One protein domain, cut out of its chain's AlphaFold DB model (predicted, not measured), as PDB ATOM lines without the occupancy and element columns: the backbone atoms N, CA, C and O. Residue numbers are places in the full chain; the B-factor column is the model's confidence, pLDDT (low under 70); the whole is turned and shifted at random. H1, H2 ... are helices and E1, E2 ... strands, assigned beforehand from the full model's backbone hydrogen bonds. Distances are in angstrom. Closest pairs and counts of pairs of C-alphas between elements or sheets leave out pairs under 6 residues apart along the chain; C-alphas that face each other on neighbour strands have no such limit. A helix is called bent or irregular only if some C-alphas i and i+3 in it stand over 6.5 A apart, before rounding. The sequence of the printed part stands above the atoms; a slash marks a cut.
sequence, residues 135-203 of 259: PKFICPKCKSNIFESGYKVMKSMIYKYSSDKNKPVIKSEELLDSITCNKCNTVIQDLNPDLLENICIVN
ATOM      1  N   PRO A 135     -46.543  31.912  12.880       71.31
ATOM      2  CA  PRO A 135     -45.909  31.354  14.063       71.31
ATOM      3  C   PRO A 135     -44.633  32.117  14.403       71.31
ATOM      4  O   PRO A 135     -43.897  32.575  13.522       71.31
ATOM      5  N   LYS A 136     -44.365  32.283  15.697       77.19
ATOM      6  CA  LYS A 136     -43.246  33.103  16.160       77.19
ATOM      7  C   LYS A 136     -42.287  32.288  17.002       77.19
ATOM      8  O   LYS A 136     -42.611  31.894  18.116       77.19
ATOM      9  N   PHE A 137     -41.067  32.135  16.498       84.25
ATOM     10  CA  PHE A 137     -39.931  31.681  17.288       84.25
ATOM     11  C   PHE A 137     -38.764  32.640  17.074       84.25
ATOM     12  O   PHE A 137     -38.256  32.805  15.963       84.25
ATOM     13  N   ILE A 138     -38.336  33.303  18.145       84.12
ATOM     14  CA  ILE A 138     -37.310  34.341  18.067       84.12
ATOM     15  C   ILE A 138     -35.926  33.728  18.242       84.12
ATOM     16  O   ILE A 138     -35.595  33.205  19.304       84.12
ATOM     17  N   CYS A 139     -35.084  33.859  17.214       87.00
ATOM     18  CA  CYS A 139     -33.691  33.439  17.290       87.00
ATOM     19  C   CYS A 139     -32.997  34.141  18.474       87.00
ATOM     20  O   CYS A 139     -32.943  35.377  18.503       87.00
ATOM     21  N   PRO A 140     -32.381  33.398  19.412       87.50
ATOM     22  CA  PRO A 140     -31.782  33.997  20.603       87.50
ATOM     23  C   PRO A 140     -30.631  34.955  20.270       87.50
ATOM     24  O   PRO A 140     -30.440  35.940  20.988       87.50
ATOM     25  N   LYS A 141     -29.917  34.722  19.156       90.56
ATOM     26  CA  LYS A 141     -28.763  35.524  18.726       90.56
ATOM     27  C   LYS A 141     -29.136  36.753  17.900       90.56
ATOM     28  O   LYS A 141     -28.727  37.852  18.246       90.56
ATOM     29  N   CYS A 142     -29.864  36.583  16.794       88.38
ATOM     30  CA  CYS A 142     -30.124  37.683  15.850       88.38
ATOM     31  C   CYS A 142     -31.523  38.296  15.965       88.38
ATOM     32  O   CYS A 142     -31.844  39.217  15.216       88.38
ATOM     33  N   LYS A 143     -32.343  37.784  16.892       91.00
ATOM     34  CA  LYS A 143     -33.690  38.266  17.214       91.00
ATOM     35  C   LYS A 143     -34.698  38.235  16.057       91.00
ATOM     36  O   LYS A 143     -35.800  38.747  16.221       91.00
ATOM     37  N   SER A 144     -34.372  37.621  14.916       84.50
ATOM     38  CA  SER A 144     -35.357  37.395  13.855       84.50
ATOM     39  C   SER A 144     -36.329  36.287  14.233       84.50
ATOM     40  O   SER A 144     -35.951  35.329  14.916       84.50
ATOM     41  N   ASN A 145     -37.567  36.404  13.753       84.94
ATOM     42  CA  ASN A 145     -38.487  35.279  13.726       84.94
ATOM     43  C   ASN A 145     -37.978  34.259  12.701       84.94
ATOM     44  O   ASN A 145     -37.845  34.584  11.521       84.94
ATOM     45  N   ILE A 146     -37.653  33.044  13.135       88.00
ATOM     46  CA  ILE A 146     -37.087  32.026  12.238       88.00
ATOM     47  C   ILE A 146     -38.120  31.436  11.278       88.00
ATOM     48  O   ILE A 146     -37.720  30.918  10.242       88.00
ATOM     49  N   PHE A 147     -39.417  31.553  11.571       84.19
ATOM     50  CA  PHE A 147     -40.474  31.175  10.625       84.19
ATOM     51  C   PHE A 147     -40.598  32.167   9.465       84.19
ATOM     52  O   PHE A 147     -40.957  31.778   8.362       84.19
ATOM     53  N   GLU A 148     -40.222  33.427   9.686       83.06
ATOM     54  CA  GLU A 148     -40.149  34.441   8.627       83.06
ATOM     55  C   GLU A 148     -38.800  34.397   7.904       83.06
ATOM     56  O   GLU A 148     -38.736  34.436   6.682       83.06
ATOM     57  N   SER A 149     -37.692  34.310   8.651       83.69
ATOM     58  CA  SER A 149     -36.344  34.354   8.065       83.69
ATOM     59  C   SER A 149     -35.841  33.008   7.531       83.69
ATOM     60  O   SER A 149     -34.771  32.951   6.920       83.69
ATOM     61  N   GLY A 150     -36.563  31.927   7.821       85.88
ATOM     62  CA  GLY A 150     -36.168  30.546   7.574       85.88
ATOM     63  C   GLY A 150     -35.249  29.950   8.648       85.88
ATOM     64  O   GLY A 150     -34.586  30.643   9.436       85.88
ATOM     65  N   TYR A 151     -35.161  28.622   8.625       91.00
ATOM     66  CA  TYR A 151     -34.238  27.810   9.412       91.00
ATOM     67  C   TYR A 151     -33.737  26.621   8.581       91.00
ATOM     68  O   TYR A 151     -34.318  26.271   7.558       91.00
ATOM     69  N   LYS A 152     -32.624  26.021   9.002       90.25
ATOM     70  CA  LYS A 152     -32.001  24.858   8.360       90.25
ATOM     71  C   LYS A 152     -32.057  23.671   9.311       90.25
ATOM     72  O   LYS A 152     -31.777  23.832  10.499       90.25
ATOM     73  N   VAL A 153     -32.355  22.500   8.760       89.88
ATOM     74  CA  VAL A 153     -32.300  21.208   9.452       89.88
ATOM     75  C   VAL A 153     -31.183  20.378   8.832       89.88
ATOM     76  O   VAL A 153     -30.943  20.468   7.625       89.88
ATOM     77  N   MET A 154     -30.480  19.592   9.643       84.44
ATOM     78  CA  MET A 154     -29.374  18.758   9.181       84.44
ATOM     79  C   MET A 154     -29.793  17.287   9.124       84.44
ATOM     80  O   MET A 154     -30.508  16.804   9.998       84.44
ATOM     81  N   LYS A 155     -29.332  16.570   8.097       87.56
ATOM     82  CA  LYS A 155     -29.539  15.127   7.942       87.56
ATOM     83  C   LYS A 155     -28.196  14.408   7.916       87.56
ATOM     84  O   LYS A 155     -27.285  14.827   7.200       87.56
ATOM     85  N   SER A 156     -28.085  13.328   8.678       89.50
ATOM     86  CA  SER A 156     -26.960  12.398   8.641       89.50
ATOM     87  C   SER A 156     -27.264  11.271   7.657       89.50
ATOM     88  O   SER A 156     -28.328  10.657   7.707       89.50
ATOM     89  N   MET A 157     -26.330  11.009   6.743       91.69
ATOM     90  CA  MET A 157     -26.477  10.008   5.685       91.69
ATOM     91  C   MET A 157     -25.281   9.063   5.715       91.69
ATOM     92  O   MET A 157     -24.140   9.496   5.536       91.69
ATOM     93  N   ILE A 158     -25.528   7.766   5.893       93.25
ATOM     94  CA  ILE A 158     -24.482   6.741   5.818       93.25
ATOM     95  C   ILE A 158     -24.598   6.031   4.479       93.25
ATOM     96  O   ILE A 158     -25.634   5.451   4.162       93.25
ATOM     97  N   TYR A 159     -23.509   6.011   3.717       94.25
ATOM     98  CA  TYR A 159     -23.430   5.302   2.445       94.25
ATOM     99  C   TYR A 159     -22.679   3.981   2.602       94.25
ATOM    100  O   TYR A 159     -21.727   3.870   3.376       94.25
ATOM    101  N   LYS A 160     -23.080   2.974   1.828       95.69
ATOM    102  CA  LYS A 160     -22.304   1.747   1.615       95.69
ATOM    103  C   LYS A 160     -22.184   1.467   0.127       95.69
ATOM    104  O   LYS A 160     -23.109   1.742  -0.631       95.69
ATOM    105  N   TYR A 161     -21.070   0.896  -0.305       95.75
ATOM    106  CA  TYR A 161     -20.947   0.439  -1.683       95.75
ATOM    107  C   TYR A 161     -21.809  -0.814  -1.907       95.75
ATOM    108  O   TYR A 161     -21.799  -1.736  -1.090       95.75
ATOM    109  N   SER A 162     -22.581  -0.831  -2.993       92.88
ATOM    110  CA  SER A 162     -23.322  -2.002  -3.460       92.88
ATOM    111  C   SER A 162     -22.592  -2.582  -4.664       92.88
ATOM    112  O   SER A 162     -22.526  -1.931  -5.706       92.88
ATOM    113  N   SER A 163     -22.076  -3.805  -4.518       91.31
ATOM    114  CA  SER A 163     -21.490  -4.577  -5.621       91.31
ATOM    115  C   SER A 163     -22.502  -4.801  -6.741       91.31
ATOM    116  O   SER A 163     -22.184  -4.585  -7.904       91.31
ATOM    117  N   ASP A 164     -23.743  -5.131  -6.383       92.12
ATOM    118  CA  ASP A 164     -24.802  -5.482  -7.338       92.12
ATOM    119  C   ASP A 164     -25.209  -4.293  -8.215       92.12
ATOM    120  O   ASP A 164     -25.520  -4.451  -9.392       92.12
ATOM    121  N   LYS A 165     -25.189  -3.079  -7.649       90.12
ATOM    122  CA  LYS A 165     -25.483  -1.834  -8.376       90.12
ATOM    123  C   LYS A 165     -24.223  -1.118  -8.873       90.12
ATOM    124  O   LYS A 165     -24.353  -0.065  -9.494       90.12
ATOM    125  N   ASN A 166     -23.038  -1.649  -8.559       91.56
ATOM    126  CA  ASN A 166     -21.726  -1.050  -8.806       91.56
ATOM    127  C   ASN A 166     -21.657   0.448  -8.425       91.56
ATOM    128  O   ASN A 166     -21.097   1.266  -9.152       91.56
ATOM    129  N   LYS A 167     -22.289   0.837  -7.308       93.69
ATOM    130  CA  LYS A 167     -22.346   2.239  -6.855       93.69
ATOM    131  C   LYS A 167     -22.604   2.370  -5.349       93.69
ATOM    132  O   LYS A 167     -23.152   1.442  -4.745       93.69
ATOM    133  N   PRO A 168     -22.258   3.514  -4.728       93.75
ATOM    134  CA  PRO A 168     -22.700   3.840  -3.376       93.75
ATOM    135  C   PRO A 168     -24.230   3.890  -3.289       93.75
ATOM    136  O   PRO A 168     -24.900   4.464  -4.147       93.75
ATOM    137  N   VAL A 169     -24.779   3.289  -2.242       91.50
ATOM    138  CA  VAL A 169     -26.199   3.326  -1.892       91.50
ATOM    139  C   VAL A 169     -26.352   3.807  -0.456       91.50
ATOM    140  O   VAL A 169     -25.481   3.565   0.384       91.50
ATOM    141  N   ILE A 170     -27.462   4.479  -0.169       92.44
ATOM    142  CA  ILE A 170     -27.797   4.916   1.186       92.44
ATOM    143  C   ILE A 170     -28.057   3.665   2.037       92.44
ATOM    144  O   ILE A 170     -28.819   2.777   1.653       92.44
ATOM    145  N   LYS A 171     -27.359   3.566   3.166       92.75
ATOM    146  CA  LYS A 171     -27.522   2.522   4.184       92.75
ATOM    147  C   LYS A 171     -28.478   2.983   5.279       92.75
ATOM    148  O   LYS A 171     -29.274   2.176   5.744       92.75
ATOM    149  N   SER A 172     -28.370   4.242   5.688       90.69
ATOM    150  CA  SER A 172     -29.258   4.863   6.666       90.69
ATOM    151  C   SER A 172     -29.313   6.373   6.460       90.69
ATOM    152  O   SER A 172     -28.344   6.979   5.993       90.69
ATOM    153  N   GLU A 173     -30.450   6.941   6.836       90.06
ATOM    154  CA  GLU A 173     -30.746   8.369   6.885       90.06
ATOM    155  C   GLU A 173     -31.309   8.673   8.274       90.06
ATOM    156  O   GLU A 173     -32.152   7.926   8.772       90.06
ATOM    157  N   GLU A 174     -30.825   9.737   8.904       88.00
ATOM    158  CA  GLU A 174     -31.263  10.183  10.228       88.00
ATOM    159  C   GLU A 174     -31.391  11.709  10.227       88.00
ATOM    160  O   GLU A 174     -30.467  12.422   9.818       88.00
ATOM    161  N   LEU A 175     -32.547  12.220  10.656       82.94
ATOM    162  CA  LEU A 175     -32.747  13.648  10.887       82.94
ATOM    163  C   LEU A 175     -32.071  14.018  12.208       82.94
ATOM    164  O   LEU A 175     -32.321  13.380  13.222       82.94
ATOM    165  N   LEU A 176     -31.202  15.025  12.197       83.62
ATOM    166  CA  LEU A 176     -30.529  15.474  13.412       83.62
ATOM    167  C   LEU A 176     -31.388  16.520  14.127       83.62
ATOM    168  O   LEU A 176     -31.908  17.436  13.487       83.62
ATOM    169  N   ASP A 177     -31.416  16.458  15.459       83.31
ATOM    170  CA  ASP A 177     -32.153  17.370  16.356       83.31
ATOM    171  C   ASP A 177     -31.587  18.803  16.410       83.31
ATOM    172  O   ASP A 177     -31.773  19.537  17.375       83.31
ATOM    173  N   SER A 178     -30.858  19.224  15.378       86.25
ATOM    174  CA  SER A 178     -30.209  20.527  15.316       86.25
ATOM    175  C   SER A 178     -30.921  21.448  14.335       86.25
ATOM    176  O   SER A 178     -30.955  21.183  13.128       86.25
ATOM    177  N   ILE A 179     -31.394  22.583  14.842       91.00
ATOM    178  CA  ILE A 179     -31.923  23.682  14.035       91.00
ATOM    179  C   ILE A 179     -30.887  24.794  13.933       91.00
ATOM    180  O   ILE A 179     -30.331  25.247  14.930       91.00
ATOM    181  N   THR A 180     -30.654  25.294  12.722       91.31
ATOM    182  CA  THR A 180     -29.794  26.461  12.489       91.31
ATOM    183  C   THR A 180     -30.614  27.626  11.956       91.31
ATOM    184  O   THR A 180     -31.311  27.498  10.953       91.31
ATOM    185  N   CYS A 181     -30.512  28.795  12.587       89.75
ATOM    186  CA  CYS A 181     -31.149  30.011  12.078       89.75
ATOM    187  C   CYS A 181     -30.589  30.368  10.693       89.75
ATOM    188  O   CYS A 181     -29.376  30.520  10.548       89.75
ATOM    189  N   ASN A 182     -31.451  30.568   9.693       90.44
ATOM    190  CA  ASN A 182     -31.001  30.897   8.340       90.44
ATOM    191  C   ASN A 182     -30.346  32.289   8.262       90.44
ATOM    192  O   ASN A 182     -29.348  32.463   7.568       90.44
ATOM    193  N   LYS A 183     -30.842  33.261   9.041       88.75
ATOM    194  CA  LYS A 183     -30.341  34.645   9.028       88.75
ATOM    195  C   LYS A 183     -28.924  34.793   9.589       88.75
ATOM    196  O   LYS A 183     -28.131  35.557   9.051       88.75
ATOM    197  N   CYS A 184     -28.603  34.112  10.690       90.38
ATOM    198  CA  CYS A 184     -27.316  34.282  11.384       90.38
ATOM    199  C   CYS A 184     -26.461  33.013  11.458       90.38
ATOM    200  O   CYS A 184     -25.436  33.011  12.146       90.38
ATOM    201  N   ASN A 185     -26.895  31.935  10.795       90.94
ATOM    202  CA  ASN A 185     -26.224  30.635  10.724       90.94
ATOM    203  C   ASN A 185     -25.818  30.063  12.090       90.94
ATOM    204  O   ASN A 185     -24.818  29.364  12.212       90.94
ATOM    205  N   THR A 186     -26.569  30.391  13.140       90.19
ATOM    206  CA  THR A 186     -26.284  29.914  14.496       90.19
ATOM    207  C   THR A 186     -27.211  28.766  14.838       90.19
ATOM    208  O   THR A 186     -28.421  28.876  14.627       90.19
ATOM    209  N   VAL A 187     -26.628  27.689  15.362       91.12
ATOM    210  CA  VAL A 187     -27.369  26.551  15.908       91.12
ATOM    211  C   VAL A 187     -28.155  27.024  17.126       91.12
ATOM    212  O   VAL A 187     -27.600  27.659  18.024       91.12
ATOM    213  N   ILE A 188     -29.455  26.764  17.128       89.00
ATOM    214  CA  ILE A 188     -30.351  27.102  18.227       89.00
ATOM    215  C   ILE A 188     -30.374  25.895  19.163       89.00
ATOM    216  O   ILE A 188     -30.752  24.806  18.749       89.00
ATOM    217  N   GLN A 189     -29.902  26.086  20.395       82.50
ATOM    218  CA  GLN A 189     -29.900  25.039  21.417       82.50
ATOM    219  C   GLN A 189     -31.327  24.754  21.901       82.50
ATOM    220  O   GLN A 189     -32.169  25.653  21.874       82.50
ATOM    221  N   ASP A 190     -31.571  23.509  22.318       77.31
ATOM    222  CA  ASP A 190     -32.845  23.023  22.871       77.31
ATOM    223  C   ASP A 190     -34.058  23.180  21.934       77.31
ATOM    224  O   ASP A 190     -35.206  23.231  22.372       77.31
ATOM    225  N   LEU A 191     -33.803  23.246  20.624       82.69
ATOM    226  CA  LEU A 191     -34.820  23.324  19.585       82.69
ATOM    227  C   LEU A 191     -34.568  22.251  18.531       82.69
ATOM    228  O   LEU A 191     -33.499  22.221  17.920       82.69
ATOM    229  N   ASN A 192     -35.576  21.422  18.285       85.81
ATOM    230  CA  ASN A 192     -35.552  20.364  17.282       85.81
ATOM    231  C   ASN A 192     -36.691  20.569  16.253       85.81
ATOM    232  O   ASN A 192     -37.544  21.446  16.442       85.81
ATOM    233  N   PRO A 193     -36.690  19.817  15.139       82.69
ATOM    234  CA  PRO A 193     -37.720  19.929  14.107       82.69
ATOM    235  C   PRO A 193     -39.146  19.709  14.630       82.69
ATOM    236  O   PRO A 193     -40.027  20.505  14.310       82.69
ATOM    237  N   ASP A 194     -39.352  18.713  15.492       77.88
ATOM    238  CA  ASP A 194     -40.674  18.370  16.030       77.88
ATOM    239  C   ASP A 194     -41.263  19.510  16.878       77.88
ATOM    240  O   ASP A 194     -42.449  19.825  16.803       77.88
ATOM    241  N   LEU A 195     -40.433  20.191  17.675       80.25
ATOM    242  CA  LEU A 195     -40.840  21.362  18.453       80.25
ATOM    243  C   LEU A 195     -41.259  22.528  17.550       80.25
ATOM    244  O   LEU A 195     -42.210  23.237  17.877       80.25
ATOM    245  N   LEU A 196     -40.586  22.729  16.413       81.69
ATOM    246  CA  LEU A 196     -40.981  23.755  15.444       81.69
ATOM    247  C   LEU A 196     -42.311  23.438  14.778       81.69
ATOM    248  O   LEU A 196     -43.142  24.333  14.638       81.69
ATOM    249  N   GLU A 197     -42.515  22.180  14.403       80.88
ATOM    250  CA  GLU A 197     -43.787  21.724  13.853       80.88
ATOM    251  C   GLU A 197     -44.920  21.928  14.864       80.88
ATOM    252  O   GLU A 197     -45.947  22.517  14.526       80.88
ATOM    253  N   ASN A 198     -44.683  21.579  16.133       73.56
ATOM    254  CA  ASN A 198     -45.628  21.828  17.217       73.56
ATOM    255  C   ASN A 198     -45.980  23.315  17.355       73.56
ATOM    256  O   ASN A 198     -47.151  23.645  17.518       73.56
ATOM    257  N   ILE A 199     -45.014  24.233  17.234       75.44
ATOM    258  CA  ILE A 199     -45.283  25.682  17.287       75.44
ATOM    259  C   ILE A 199     -46.164  26.143  16.115       75.44
ATOM    260  O   ILE A 199     -46.969  27.059  16.283       75.44
ATOM    261  N   CYS A 200     -46.060  25.518  14.942       74.75
ATOM    262  CA  CYS A 200     -46.913  25.850  13.800       74.75
ATOM    263  C   CYS A 200     -48.381  25.464  14.023       74.75
ATOM    264  O   CYS A 200     -49.269  26.119  13.478       74.75
ATOM    265  N   ILE A 201     -48.634  24.420  14.816       76.50
ATOM    266  CA  ILE A 201     -49.971  23.843  15.007       76.50
ATOM    267  C   ILE A 201     -50.548  24.066  16.408       76.50
ATOM    268  O   ILE A 201     -51.717  23.759  16.619       76.50
ATOM    269  N   VAL A 202     -49.782  24.615  17.361       80.19
ATOM    270  CA  VAL A 202     -50.225  24.818  18.758       80.19
ATOM    271  C   VAL A 202     -51.457  25.717  18.854       80.19
ATOM    272  O   VAL A 202     -52.284  25.559  19.749       80.19
ATOM    273  N   ASN A 203     -51.627  26.611  17.880       79.62
ATOM    274  CA  ASN A 203     -52.813  27.444  17.779       79.62
ATOM    275  C   ASN A 203     -54.053  26.702  17.308       79.62
ATOM    276  O   ASN A 203     -55.149  27.215  17.484       79.62
TER     277      ASN A 203
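What this domain is: This is residues 135 to 203 of the 259 residues of an uncharacterized protein of Asaccharospora irregularis DSM 2635 (UniProt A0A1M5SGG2). A long antiparallel hairpin of two strands, E1 and E2, makes the length of the model, with loops and two short helices, H1 and H2, forming a small head at the end away from its turn. The printed part has 69 residues, ordered H1, E1, E2, H2, class mixed. It is only just loose, close to extended, with a radius of gyration of the C-alphas of 16.3 A, spanning 50 by 26 by 19 A.

How they stand to each other: The closest C-alphas of H1, residues 146 to 149, and E2, residues 167 to 181, are Ile 146 and Cys 181, 6.3 A. E1, residues 151 to 162, is antiparallel to E2 at 164 degrees; N 156 and O 174, 2.8 A, are within hydrogen-bond range. E2 bends by 77 degrees at residue 177. Its closest C-alphas with H2, residues 193 to 201, are Asp 177 and Pro 193, 6.5 A. H1 and H2 are apart. Every O i to N i+4 pair in H2 is within hydrogen-bond range; H1 is too short for one.

Where its parts are: H1 begins at (-37.087, 32.026, 12.238) and measures 4.8 A, E1 34.3 A, E2 34.7 A and H2 12.9 A, ending at (-49.971, 23.843, 15.007).

The domain as a whole: The farthest C-alphas, Lys 143 and Asp 164, are 50.9 A apart. The printed part has no cut; the link E2 to H2 is long. No printed residue is under 70 in pLDDT.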